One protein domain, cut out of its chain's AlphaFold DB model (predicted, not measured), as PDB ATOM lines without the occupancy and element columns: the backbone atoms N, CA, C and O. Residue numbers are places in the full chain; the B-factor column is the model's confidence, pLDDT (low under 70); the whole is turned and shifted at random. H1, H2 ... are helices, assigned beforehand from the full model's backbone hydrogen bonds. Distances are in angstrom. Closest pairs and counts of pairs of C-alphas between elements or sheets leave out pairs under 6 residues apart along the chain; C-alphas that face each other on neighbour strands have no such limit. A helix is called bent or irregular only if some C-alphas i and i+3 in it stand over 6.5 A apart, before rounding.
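Overview. This is residues 119 to 188 of the 268 residues of an uncharacterized protein of Perkinsus olseni (UniProt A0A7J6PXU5). This is a fold of mostly loops with little regular structure: the longest helix, H1, lies toward one end of the long axis, and the short H2 sits among the loops. Residues 139 to 150 loop out and back between the helices, and the long stretch 157 to 188 folds back past H2. The printed part has 70 residues, 16 of them in the two named helices, H1 then H2, with no named strand; the class is all helix. It is compact, with a radius of gyration of the C-alphas of 11.8 A and spans of 35 by 24 by 23 A.

Along the chain. H1, residues 129 to 138, is 14.4 A long, beginning at C-alpha 129 (58.236, 42.377, -43.444). H2, residues 151 to 156, ends at C-alpha 156 (33.465, 41.312, -40.240). H2 is irregular, but only just: C-alphas 152 and 155 are 6.9 A apart.

Arrangement. H1 and H2 are close but not clearly touching; their closest C-alphas, of Ser 138 and Ile 154, are 7.3 A apart. They run the same way at a shallow tilt of 34 degrees, only just short of steep. In H1 every O i to N i+4 pair is within hydrogen-bond range; in H2 0 of 2 are, beside 2 of 3 O i to N i+3 pairs.

Size, cuts and confidence. The C-alphas farthest apart, of Ser 128 and Glu 188, are 35.6 A apart. The link H1 to H2 is long, the printed part has no cut, and no printed residue is under 70 in pLDDT.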
ATOM      1  N   PRO A 119      41.122  43.952 -56.865       88.88
ATOM      2  CA  PRO A 119      41.999  42.826 -56.616       88.88
ATOM      3  C   PRO A 119      41.278  41.826 -55.707       88.88
ATOM      4  O   PRO A 119      40.563  42.199 -54.776       88.88
ATOM      5  N   SER A 120      41.395  40.539 -56.027       91.00
ATOM      6  CA  SER A 120      40.809  39.452 -55.233       91.00
ATOM      7  C   SER A 120      41.675  39.064 -54.033       91.00
ATOM      8  O   SER A 120      41.183  38.418 -53.106       91.00
ATOM      9  N   HIS A 121      42.948  39.454 -54.059       95.31
ATOM     10  CA  HIS A 121      43.947  39.140 -53.053       95.31
ATOM     11  C   HIS A 121      44.895  40.320 -52.865       95.31
ATOM     12  O   HIS A 121      45.036  41.159 -53.758       95.31
ATOM     13  N   LEU A 122      45.526  40.357 -51.700       94.56
ATOM     14  CA  LEU A 122      46.627  41.256 -51.401       94.56
ATOM     15  C   LEU A 122      47.950  40.544 -51.710       94.56
ATOM     16  O   LEU A 122      48.118  39.387 -51.329       94.56
ATOM     17  N   ASP A 123      48.883  41.223 -52.374       95.31
ATOM     18  CA  ASP A 123      50.237  40.697 -52.551       95.31
ATOM     19  C   ASP A 123      51.041  40.897 -51.259       95.31
ATOM     20  O   ASP A 123      51.575  41.972 -50.992       95.31
ATOM     21  N   LEU A 124      51.084  39.853 -50.427       93.12
ATOM     22  CA  LEU A 124      51.827  39.855 -49.165       93.12
ATOM     23  C   LEU A 124      53.346  39.796 -49.354       93.12
ATOM     24  O   LEU A 124      54.070  40.109 -48.412       93.12
ATOM     25  N   GLN A 125      53.832  39.389 -50.530       94.00
ATOM     26  CA  GLN A 125      55.270  39.306 -50.800       94.00
ATOM     27  C   GLN A 125      55.850  40.676 -51.151       94.00
ATOM     28  O   GLN A 125      56.998  40.951 -50.818       94.00
ATOM     29  N   GLY A 126      55.047  41.549 -51.767       94.50
ATOM     30  CA  GLY A 126      55.431  42.931 -52.059       94.50
ATOM     31  C   GLY A 126      55.397  43.881 -50.852       94.50
ATOM     32  O   GLY A 126      55.821  45.029 -50.968       94.50
ATOM     33  N   LEU A 127      54.882  43.439 -49.701       94.00
ATOM     34  CA  LEU A 127      54.829  44.232 -48.470       94.00
ATOM     35  C   LEU A 127      56.140  44.111 -47.683       94.00
ATOM     36  O   LEU A 127      56.757  43.048 -47.644       94.00
ATOM     37  N   SER A 128      56.541  45.191 -47.001       97.19
ATOM     38  CA  SER A 128      57.650  45.123 -46.044       97.19
ATOM     39  C   SER A 128      57.347  44.091 -44.957       97.19
ATOM     40  O   SER A 128      56.191  43.894 -44.567       97.19
ATOM     41  N   GLU A 129      58.387  43.439 -44.440       97.44
ATOM     42  CA  GLU A 129      58.236  42.377 -43.444       97.44
ATOM     43  C   GLU A 129      57.462  42.844 -42.204       97.44
ATOM     44  O   GLU A 129      56.564  42.145 -41.734       97.44
ATOM     45  N   HIS A 130      57.739  44.064 -41.733       97.19
ATOM     46  CA  HIS A 130      57.016  44.662 -40.615       97.19
ATOM     47  C   HIS A 130      55.516  44.823 -40.916       97.19
ATOM     48  O   HIS A 130      54.687  44.367 -40.131       97.19
ATOM     49  N   HIS A 131      55.141  45.383 -42.074       95.50
ATOM     50  CA  HIS A 131      53.728  45.534 -42.446       95.50
ATOM     51  C   HIS A 131      53.024  44.189 -42.624       95.50
ATOM     52  O   HIS A 131      51.867  44.044 -42.226       95.50
ATOM     53  N   ARG A 132      53.713  43.195 -43.194       96.25
ATOM     54  CA  ARG A 132      53.191  41.834 -43.328       96.25
ATOM     55  C   ARG A 132      52.877  41.231 -41.959       96.25
ATOM     56  O   ARG A 132      51.783  40.709 -41.775       96.25
ATOM     57  N   ASN A 133      53.795  41.342 -40.999       96.19
ATOM     58  CA  ASN A 133      53.602  40.803 -39.652       96.19
ATOM     59  C   ASN A 133      52.467  41.526 -38.912       96.19
ATOM     60  O   ASN A 133      51.599  40.868 -38.341       96.19
ATOM     61  N   THR A 134      52.405  42.860 -38.999       96.38
ATOM     62  CA  THR A 134      51.309  43.655 -38.416       96.38
ATOM     63  C   THR A 134      49.953  43.265 -39.002       96.38
ATOM     64  O   THR A 134      48.985  43.095 -38.260       96.38
ATOM     65  N   LEU A 135      49.875  43.063 -40.323       95.44
ATOM     66  CA  LEU A 135      48.655  42.579 -40.965       95.44
ATOM     67  C   LEU A 135      48.275  41.190 -40.454       95.44
ATOM     68  O   LEU A 135      47.132  41.019 -40.043       95.44
ATOM     69  N   LEU A 136      49.208  40.236 -40.412       95.56
ATOM     70  CA  LEU A 136      48.939  38.877 -39.929       95.56
ATOM     71  C   LEU A 136      48.417  38.857 -38.485       95.56
ATOM     72  O   LEU A 136      47.471  38.128 -38.213       95.56
ATOM     73  N   MET A 137      48.950  39.696 -37.591       96.69
ATOM     74  CA  MET A 137      48.455  39.793 -36.207       96.69
ATOM     75  C   MET A 137      47.065  40.431 -36.087       96.69
ATOM     76  O   MET A 137      46.372  40.220 -35.097       96.69
ATOM     77  N   SER A 138      46.651  41.228 -37.076       96.56
ATOM     78  CA  SER A 138      45.329  41.868 -37.091       96.56
ATOM     79  C   SER A 138      44.217  40.983 -37.663       96.56
ATOM     80  O   SER A 138      43.037  41.321 -37.534       96.56
ATOM     81  N   ILE A 139      44.570  39.875 -38.324       97.56
ATOM     82  CA  ILE A 139      43.596  38.973 -38.934       97.56
ATOM     83  C   ILE A 139      42.910  38.152 -37.832       97.56
ATOM     84  O   ILE A 139      43.590  37.487 -37.056       97.56
ATOM     85  N   PRO A 140      41.566  38.158 -37.763       97.81
ATOM     86  CA  PRO A 140      40.842  37.336 -36.800       97.81
ATOM     87  C   PRO A 140      41.042  35.832 -37.036       97.81
ATOM     88  O   PRO A 140      41.204  35.391 -38.175       97.81
ATOM     89  N   HIS A 141      40.952  35.046 -35.966       97.44
ATOM     90  CA  HIS A 141      40.937  33.585 -36.018       97.44
ATOM     91  C   HIS A 141      39.498  33.047 -36.031       97.44
ATOM     92  O   HIS A 141      38.565  33.715 -35.562       97.44
ATOM     93  N   ASP A 142      39.310  31.857 -36.598       95.69
ATOM     94  CA  ASP A 142      38.039  31.132 -36.540       95.69
ATOM     95  C   ASP A 142      37.787  30.617 -35.107       95.69
ATOM     96  O   ASP A 142      38.661  29.955 -34.550       95.69
ATOM     97  N   PRO A 143      36.622  30.884 -34.485       91.88
ATOM     98  CA  PRO A 143      36.327  30.395 -33.137       91.88
ATOM     99  C   PRO A 143      36.241  28.864 -33.017       91.88
ATOM    100  O   PRO A 143      36.347  28.358 -31.901       91.88
ATOM    101  N   GLU A 144      36.008  28.129 -34.110       93.31
ATOM    102  CA  GLU A 144      35.856  26.665 -34.065       93.31
ATOM    103  C   GLU A 144      37.170  25.923 -34.337       93.31
ATOM    104  O   GLU A 144      37.447  24.908 -33.697       93.31
ATOM    105  N   THR A 145      37.975  26.410 -35.285       93.75
ATOM    106  CA  THR A 145      39.204  25.730 -35.733       93.75
ATOM    107  C   THR A 145      40.491  26.386 -35.240       93.75
ATOM    108  O   THR A 145      41.553  25.784 -35.378       93.75
ATOM    109  N   ASP A 146      40.409  27.601 -34.682       95.00
ATOM    110  CA  ASP A 146      41.543  28.463 -34.311       95.00
ATOM    111  C   ASP A 146      42.480  28.818 -35.490       95.00
ATOM    112  O   ASP A 146      43.584  29.343 -35.322       95.00
ATOM    113  N   GLU A 147      42.038  28.572 -36.728       95.44
ATOM    114  CA  GLU A 147      42.801  28.898 -37.930       95.44
ATOM    115  C   GLU A 147      42.707  30.395 -38.260       95.44
ATOM    116  O   GLU A 147      41.654  31.028 -38.137       95.44
ATOM    117  N   VAL A 148      43.817  30.967 -38.737       96.56
ATOM    118  CA  VAL A 148      43.868  32.358 -39.210       96.56
ATOM    119  C   VAL A 148      42.937  32.516 -40.414       96.56
ATOM    120  O   VAL A 148      43.080  31.818 -41.424       96.56
ATOM    121  N   LEU A 149      42.002  33.466 -40.342       97.56
ATOM    122  CA  LEU A 149      41.082  33.749 -41.442       97.56
ATOM    123  C   LEU A 149      41.762  34.585 -42.541       97.56
ATOM    124  O   LEU A 149      42.978  34.659 -42.677       97.56
ATOM    125  N   SER A 150      40.965  35.197 -43.410       98.06
ATOM    126  CA  SER A 150      41.458  36.088 -44.459       98.06
ATOM    127  C   SER A 150      41.517  37.552 -44.031       98.06
ATOM    128  O   SER A 150      40.701  37.992 -43.221       98.06
ATOM    129  N   CYS A 151      42.376  38.354 -44.671       97.88
ATOM    130  CA  CYS A 151      42.409  39.816 -44.522       97.88
ATOM    131  C   CYS A 151      41.024  40.455 -44.719       97.88
ATOM    132  O   CYS A 151      40.637  41.381 -44.007       97.88
ATOM    133  N   GLY A 152      40.226  39.929 -45.655       97.31
ATOM    134  CA  GLY A 152      38.849  40.377 -45.888       97.31
ATOM    135  C   GLY A 152      37.882  40.162 -44.715       97.31
ATOM    136  O   GLY A 152      36.744  40.637 -44.779       97.31
ATOM    137  N   SER A 153      38.309  39.454 -43.666       97.81
ATOM    138  CA  SER A 153      37.543  39.180 -42.444       97.81
ATOM    139  C   SER A 153      37.726  40.251 -41.364       97.81
ATOM    140  O   SER A 153      36.897  40.330 -40.464       97.81
ATOM    141  N   ILE A 154      38.724  41.137 -41.477       97.25
ATOM    142  CA  ILE A 154      38.942  42.257 -40.539       97.25
ATOM    143  C   ILE A 154      37.667  43.113 -40.332       97.25
ATOM    144  O   ILE A 154      37.282  43.344 -39.186       97.25
ATOM    145  N   PRO A 155      36.932  43.546 -41.381       96.69
ATOM    146  CA  PRO A 155      35.705  44.329 -41.205       96.69
ATOM    147  C   PRO A 155      34.455  43.478 -40.896       96.69
ATOM    148  O   PRO A 155      33.332  43.972 -41.047       96.69
ATOM    149  N   HIS A 156      34.601  42.199 -40.518       97.31
ATOM    150  CA  HIS A 156      33.465  41.312 -40.240       97.31
ATOM    151  C   HIS A 156      32.640  41.778 -39.042       97.31
ATOM    152  O   HIS A 156      31.416  41.836 -39.138       97.31
ATOM    153  N   SER A 157      33.298  42.201 -37.960       94.75
ATOM    154  CA  SER A 157      32.639  42.737 -36.760       94.75
ATOM    155  C   SER A 157      31.766  43.965 -37.050       94.75
ATOM    156  O   SER A 157      30.789  44.214 -36.351       94.75
ATOM    157  N   LEU A 158      32.073  44.704 -38.121       96.06
ATOM    158  CA  LEU A 158      31.303  45.860 -38.586       96.06
ATOM    159  C   LEU A 158      30.127  45.478 -39.503       96.06
ATOM    160  O   LEU A 158      29.369  46.354 -39.916       96.06
ATOM    161  N   GLY A 159      30.004  44.211 -39.911       95.38
ATOM    162  CA  GLY A 159      28.980  43.747 -40.853       95.38
ATOM    163  C   GLY A 159      29.145  44.271 -42.288       95.38
ATOM    164  O   GLY A 159      28.255  44.095 -43.119       95.38
ATOM    165  N   THR A 160      30.275  44.910 -42.609       94.75
ATOM    166  CA  THR A 160      30.545  45.494 -43.939       94.75
ATOM    167  C   THR A 160      31.417  44.606 -44.827       94.75
ATOM    168  O   THR A 160      31.704  44.941 -45.981       94.75
ATOM    169  N   CYS A 161      31.831  43.455 -44.304       96.56
ATOM    170  CA  CYS A 161      32.648  42.487 -45.012       96.56
ATOM    171  C   CYS A 161      31.917  41.871 -46.221       96.56
ATOM    172  O   CYS A 161      30.684  41.820 -46.289       96.56
ATOM    173  N   ARG A 162      32.687  41.355 -47.183       95.06
ATOM    174  CA  ARG A 162      32.155  40.701 -48.388       95.06
ATOM    175  C   ARG A 162      32.471  39.206 -48.318       95.06
ATOM    176  O   ARG A 162      33.653  38.880 -48.326       95.06
ATOM    177  N   PRO A 163      31.475  38.304 -48.274       96.56
ATOM    178  CA  PRO A 163      31.724  36.875 -48.108       96.56
ATOM    179  C   PRO A 163      32.506  36.295 -49.290       96.56
ATOM    180  O   PRO A 163      32.171  36.551 -50.452       96.56
ATOM    181  N   CYS A 164      33.513  35.477 -48.998       96.75
ATOM    182  CA  CYS A 164      34.244  34.715 -49.998       96.75
ATOM    183  C   CYS A 164      33.371  33.575 -50.531       96.75
ATOM    184  O   CYS A 164      32.810  32.784 -49.773       96.75
ATOM    185  N   VAL A 165      33.274  33.469 -51.857       94.56
ATOM    186  CA  VAL A 165      32.507  32.401 -52.524       94.56
ATOM    187  C   VAL A 165      33.197  31.038 -52.381       94.56
ATOM    188  O   VAL A 165      32.533  30.008 -52.433       94.56
ATOM    189  N   PHE A 166      34.518  31.032 -52.189       96.06
ATOM    190  CA  PHE A 166      35.338  29.818 -52.157       96.06
ATOM    191  C   PHE A 166      35.687  29.338 -50.744       96.06
ATOM    192  O   PHE A 166      36.097  28.194 -50.603       96.06
ATOM    193  N   ALA A 167      35.495  30.156 -49.701       95.75
ATOM    194  CA  ALA A 167      35.868  29.792 -48.327       95.75
ATOM    195  C   ALA A 167      35.155  28.528 -47.820       95.75
ATOM    196  O   ALA A 167      35.753  27.718 -47.132       95.75
ATOM    197  N   ARG A 168      33.891  28.326 -48.213       90.69
ATOM    198  CA  ARG A 168      33.066  27.181 -47.776       90.69
ATOM    199  C   ARG A 168      32.843  26.135 -48.855       90.69
ATOM    200  O   ARG A 168      31.928  25.321 -48.767       90.69
ATOM    201  N   ASN A 169      33.628  26.195 -49.923       92.69
ATOM    202  CA  ASN A 169      33.493  25.251 -51.014       92.69
ATOM    203  C   ASN A 169      34.444  24.070 -50.792       92.69
ATOM    204  O   ASN A 169      35.636  24.189 -51.061       92.69
ATOM    205  N   LEU A 170      33.900  22.929 -50.355       91.38
ATOM    206  CA  LEU A 170      34.680  21.712 -50.092       91.38
ATOM    207  C   LEU A 170      35.411  21.199 -51.343       91.38
ATOM    208  O   LEU A 170      36.489  20.630 -51.236       91.38
ATOM    209  N   GLY A 171      34.844  21.402 -52.538       95.50
ATOM    210  CA  GLY A 171      35.454  20.932 -53.786       95.50
ATOM    211  C   GLY A 171      36.508  21.879 -54.360       95.50
ATOM    212  O   GLY A 171      37.329  21.467 -55.175       95.50
ATOM    213  N   ARG A 172      36.478  23.161 -53.980       95.62
ATOM    214  CA  ARG A 172      37.427  24.167 -54.469       95.62
ATOM    215  C   ARG A 172      37.690  25.212 -53.382       95.62
ATOM    216  O   ARG A 172      37.025  26.255 -53.403       95.62
ATOM    217  N   PRO A 173      38.647  24.955 -52.473       95.75
ATOM    218  CA  PRO A 173      38.988  25.903 -51.422       95.75
ATOM    219  C   PRO A 173      39.550  27.206 -52.007       95.75
ATOM    220  O   PRO A 173      39.982  27.277 -53.165       95.75
ATOM    221  N   CYS A 174      39.521  28.266 -51.200       97.31
ATOM    222  CA  CYS A 174      40.070  29.565 -51.576       97.31
ATOM    223  C   CYS A 174      41.588  29.462 -51.803       97.31
ATOM    224  O   CYS A 174      42.338  29.173 -50.880       97.31
ATOM    225  N   GLN A 175      42.049  29.757 -53.020       97.06
ATOM    226  CA  GLN A 175      43.470  29.645 -53.384       97.06
ATOM    227  C   GLN A 175      44.361  30.711 -52.729       97.06
ATOM    228  O   GLN A 175      45.574  30.560 -52.705       97.06
ATOM    229  N   TYR A 176      43.768  31.793 -52.217       96.69
ATOM    230  CA  TYR A 176      44.505  32.925 -51.652       96.69
ATOM    231  C   TYR A 176      44.752  32.806 -50.142       96.69
ATOM    232  O   TYR A 176      45.478  33.628 -49.591       96.69
ATOM    233  N   GLY A 177      44.141  31.827 -49.463       95.81
ATOM    234  CA  GLY A 177      44.289  31.641 -48.016       95.81
ATOM    235  C   GLY A 177      44.014  32.924 -47.221       95.81
ATOM    236  O   GLY A 177      43.018  33.615 -47.466       95.81
ATOM    237  N   HIS A 178      44.926  33.267 -46.311       97.00
ATOM    238  CA  HIS A 178      44.837  34.467 -45.477       97.00
ATOM    239  C   HIS A 178      44.968  35.778 -46.281       97.00
ATOM    240  O   HIS A 178      44.422  36.801 -45.881       97.00
ATOM    241  N   ALA A 179      45.584  35.758 -47.469       97.31
ATOM    242  CA  ALA A 179      45.724  36.934 -48.335       97.31
ATOM    243  C   ALA A 179      44.432  37.314 -49.093       97.31
ATOM    244  O   ALA A 179      44.409  38.295 -49.845       97.31
ATOM    245  N   CYS A 180      43.350  36.540 -48.949       97.88
ATOM    246  CA  CYS A 180      42.086  36.830 -49.619       97.88
ATOM    247  C   CYS A 180      41.461  38.142 -49.106       97.88
ATOM    248  O   CYS A 180      41.324  38.362 -47.904       97.88
ATOM    249  N   LEU A 181      40.998  38.998 -50.020       97.31
ATOM    250  CA  LEU A 181      40.305  40.248 -49.669       97.31
ATOM    251  C   LEU A 181      38.801  40.057 -49.402       97.31
ATOM    252  O   LEU A 181      38.073  41.022 -49.167       97.31
ATOM    253  N   TYR A 182      38.325  38.812 -49.423       97.38
ATOM    254  CA  TYR A 182      36.955  38.442 -49.083       97.38
ATOM    255  C   TYR A 182      36.921  37.686 -47.759       97.38
ATOM    256  O   TYR A 182      37.818  36.909 -47.459       97.38
ATOM    257  N   CYS A 183      35.858  37.891 -46.995       97.69
ATOM    258  CA  CYS A 183      35.653  37.337 -45.667       97.69
ATOM    259  C   CYS A 183      35.524  35.811 -45.687       97.69
ATOM    260  O   CYS A 183      34.750  35.265 -46.481       97.69
ATOM    261  N   HIS A 184      36.266  35.138 -44.811       97.56
ATOM    262  CA  HIS A 184      36.245  33.684 -44.651       97.56
ATOM    263  C   HIS A 184      35.316  33.204 -43.524       97.56
ATOM    264  O   HIS A 184      35.065  32.009 -43.448       97.56
ATOM    265  N   TYR A 185      34.713  34.106 -42.738       96.75
ATOM    266  CA  TYR A 185      33.690  33.730 -41.757       96.75
ATOM    267  C   TYR A 185      32.475  33.020 -42.377       96.75
ATOM    268  O   TYR A 185      32.080  33.245 -43.536       96.75
ATOM    269  N   GLN A 186      31.808  32.217 -41.549       94.94
ATOM    270  CA  GLN A 186      30.517  31.621 -41.858       94.94
ATOM    271  C   GLN A 186      29.461  32.724 -42.055       94.94
ATOM    272  O   GLN A 186      29.053  33.415 -41.131       94.94
ATOM    273  N   HIS A 187      28.985  32.887 -43.291       94.00
ATOM    274  CA  HIS A 187      27.901  33.817 -43.622       94.00
ATOM    275  C   HIS A 187      26.630  33.087 -44.050       94.00
ATOM    276  O   HIS A 187      26.677  32.105 -44.788       94.00
ATOM    277  N   GLU A 188      25.455  33.606 -43.735       91.94
ATOM    278  CA  GLU A 188      24.241  33.085 -44.355       91.94
ATOM    279  C   GLU A 188      24.238  33.415 -45.852       91.94
ATOM    280  O   GLU A 188      24.193  34.577 -46.275       91.94
TER     281      GLU A 188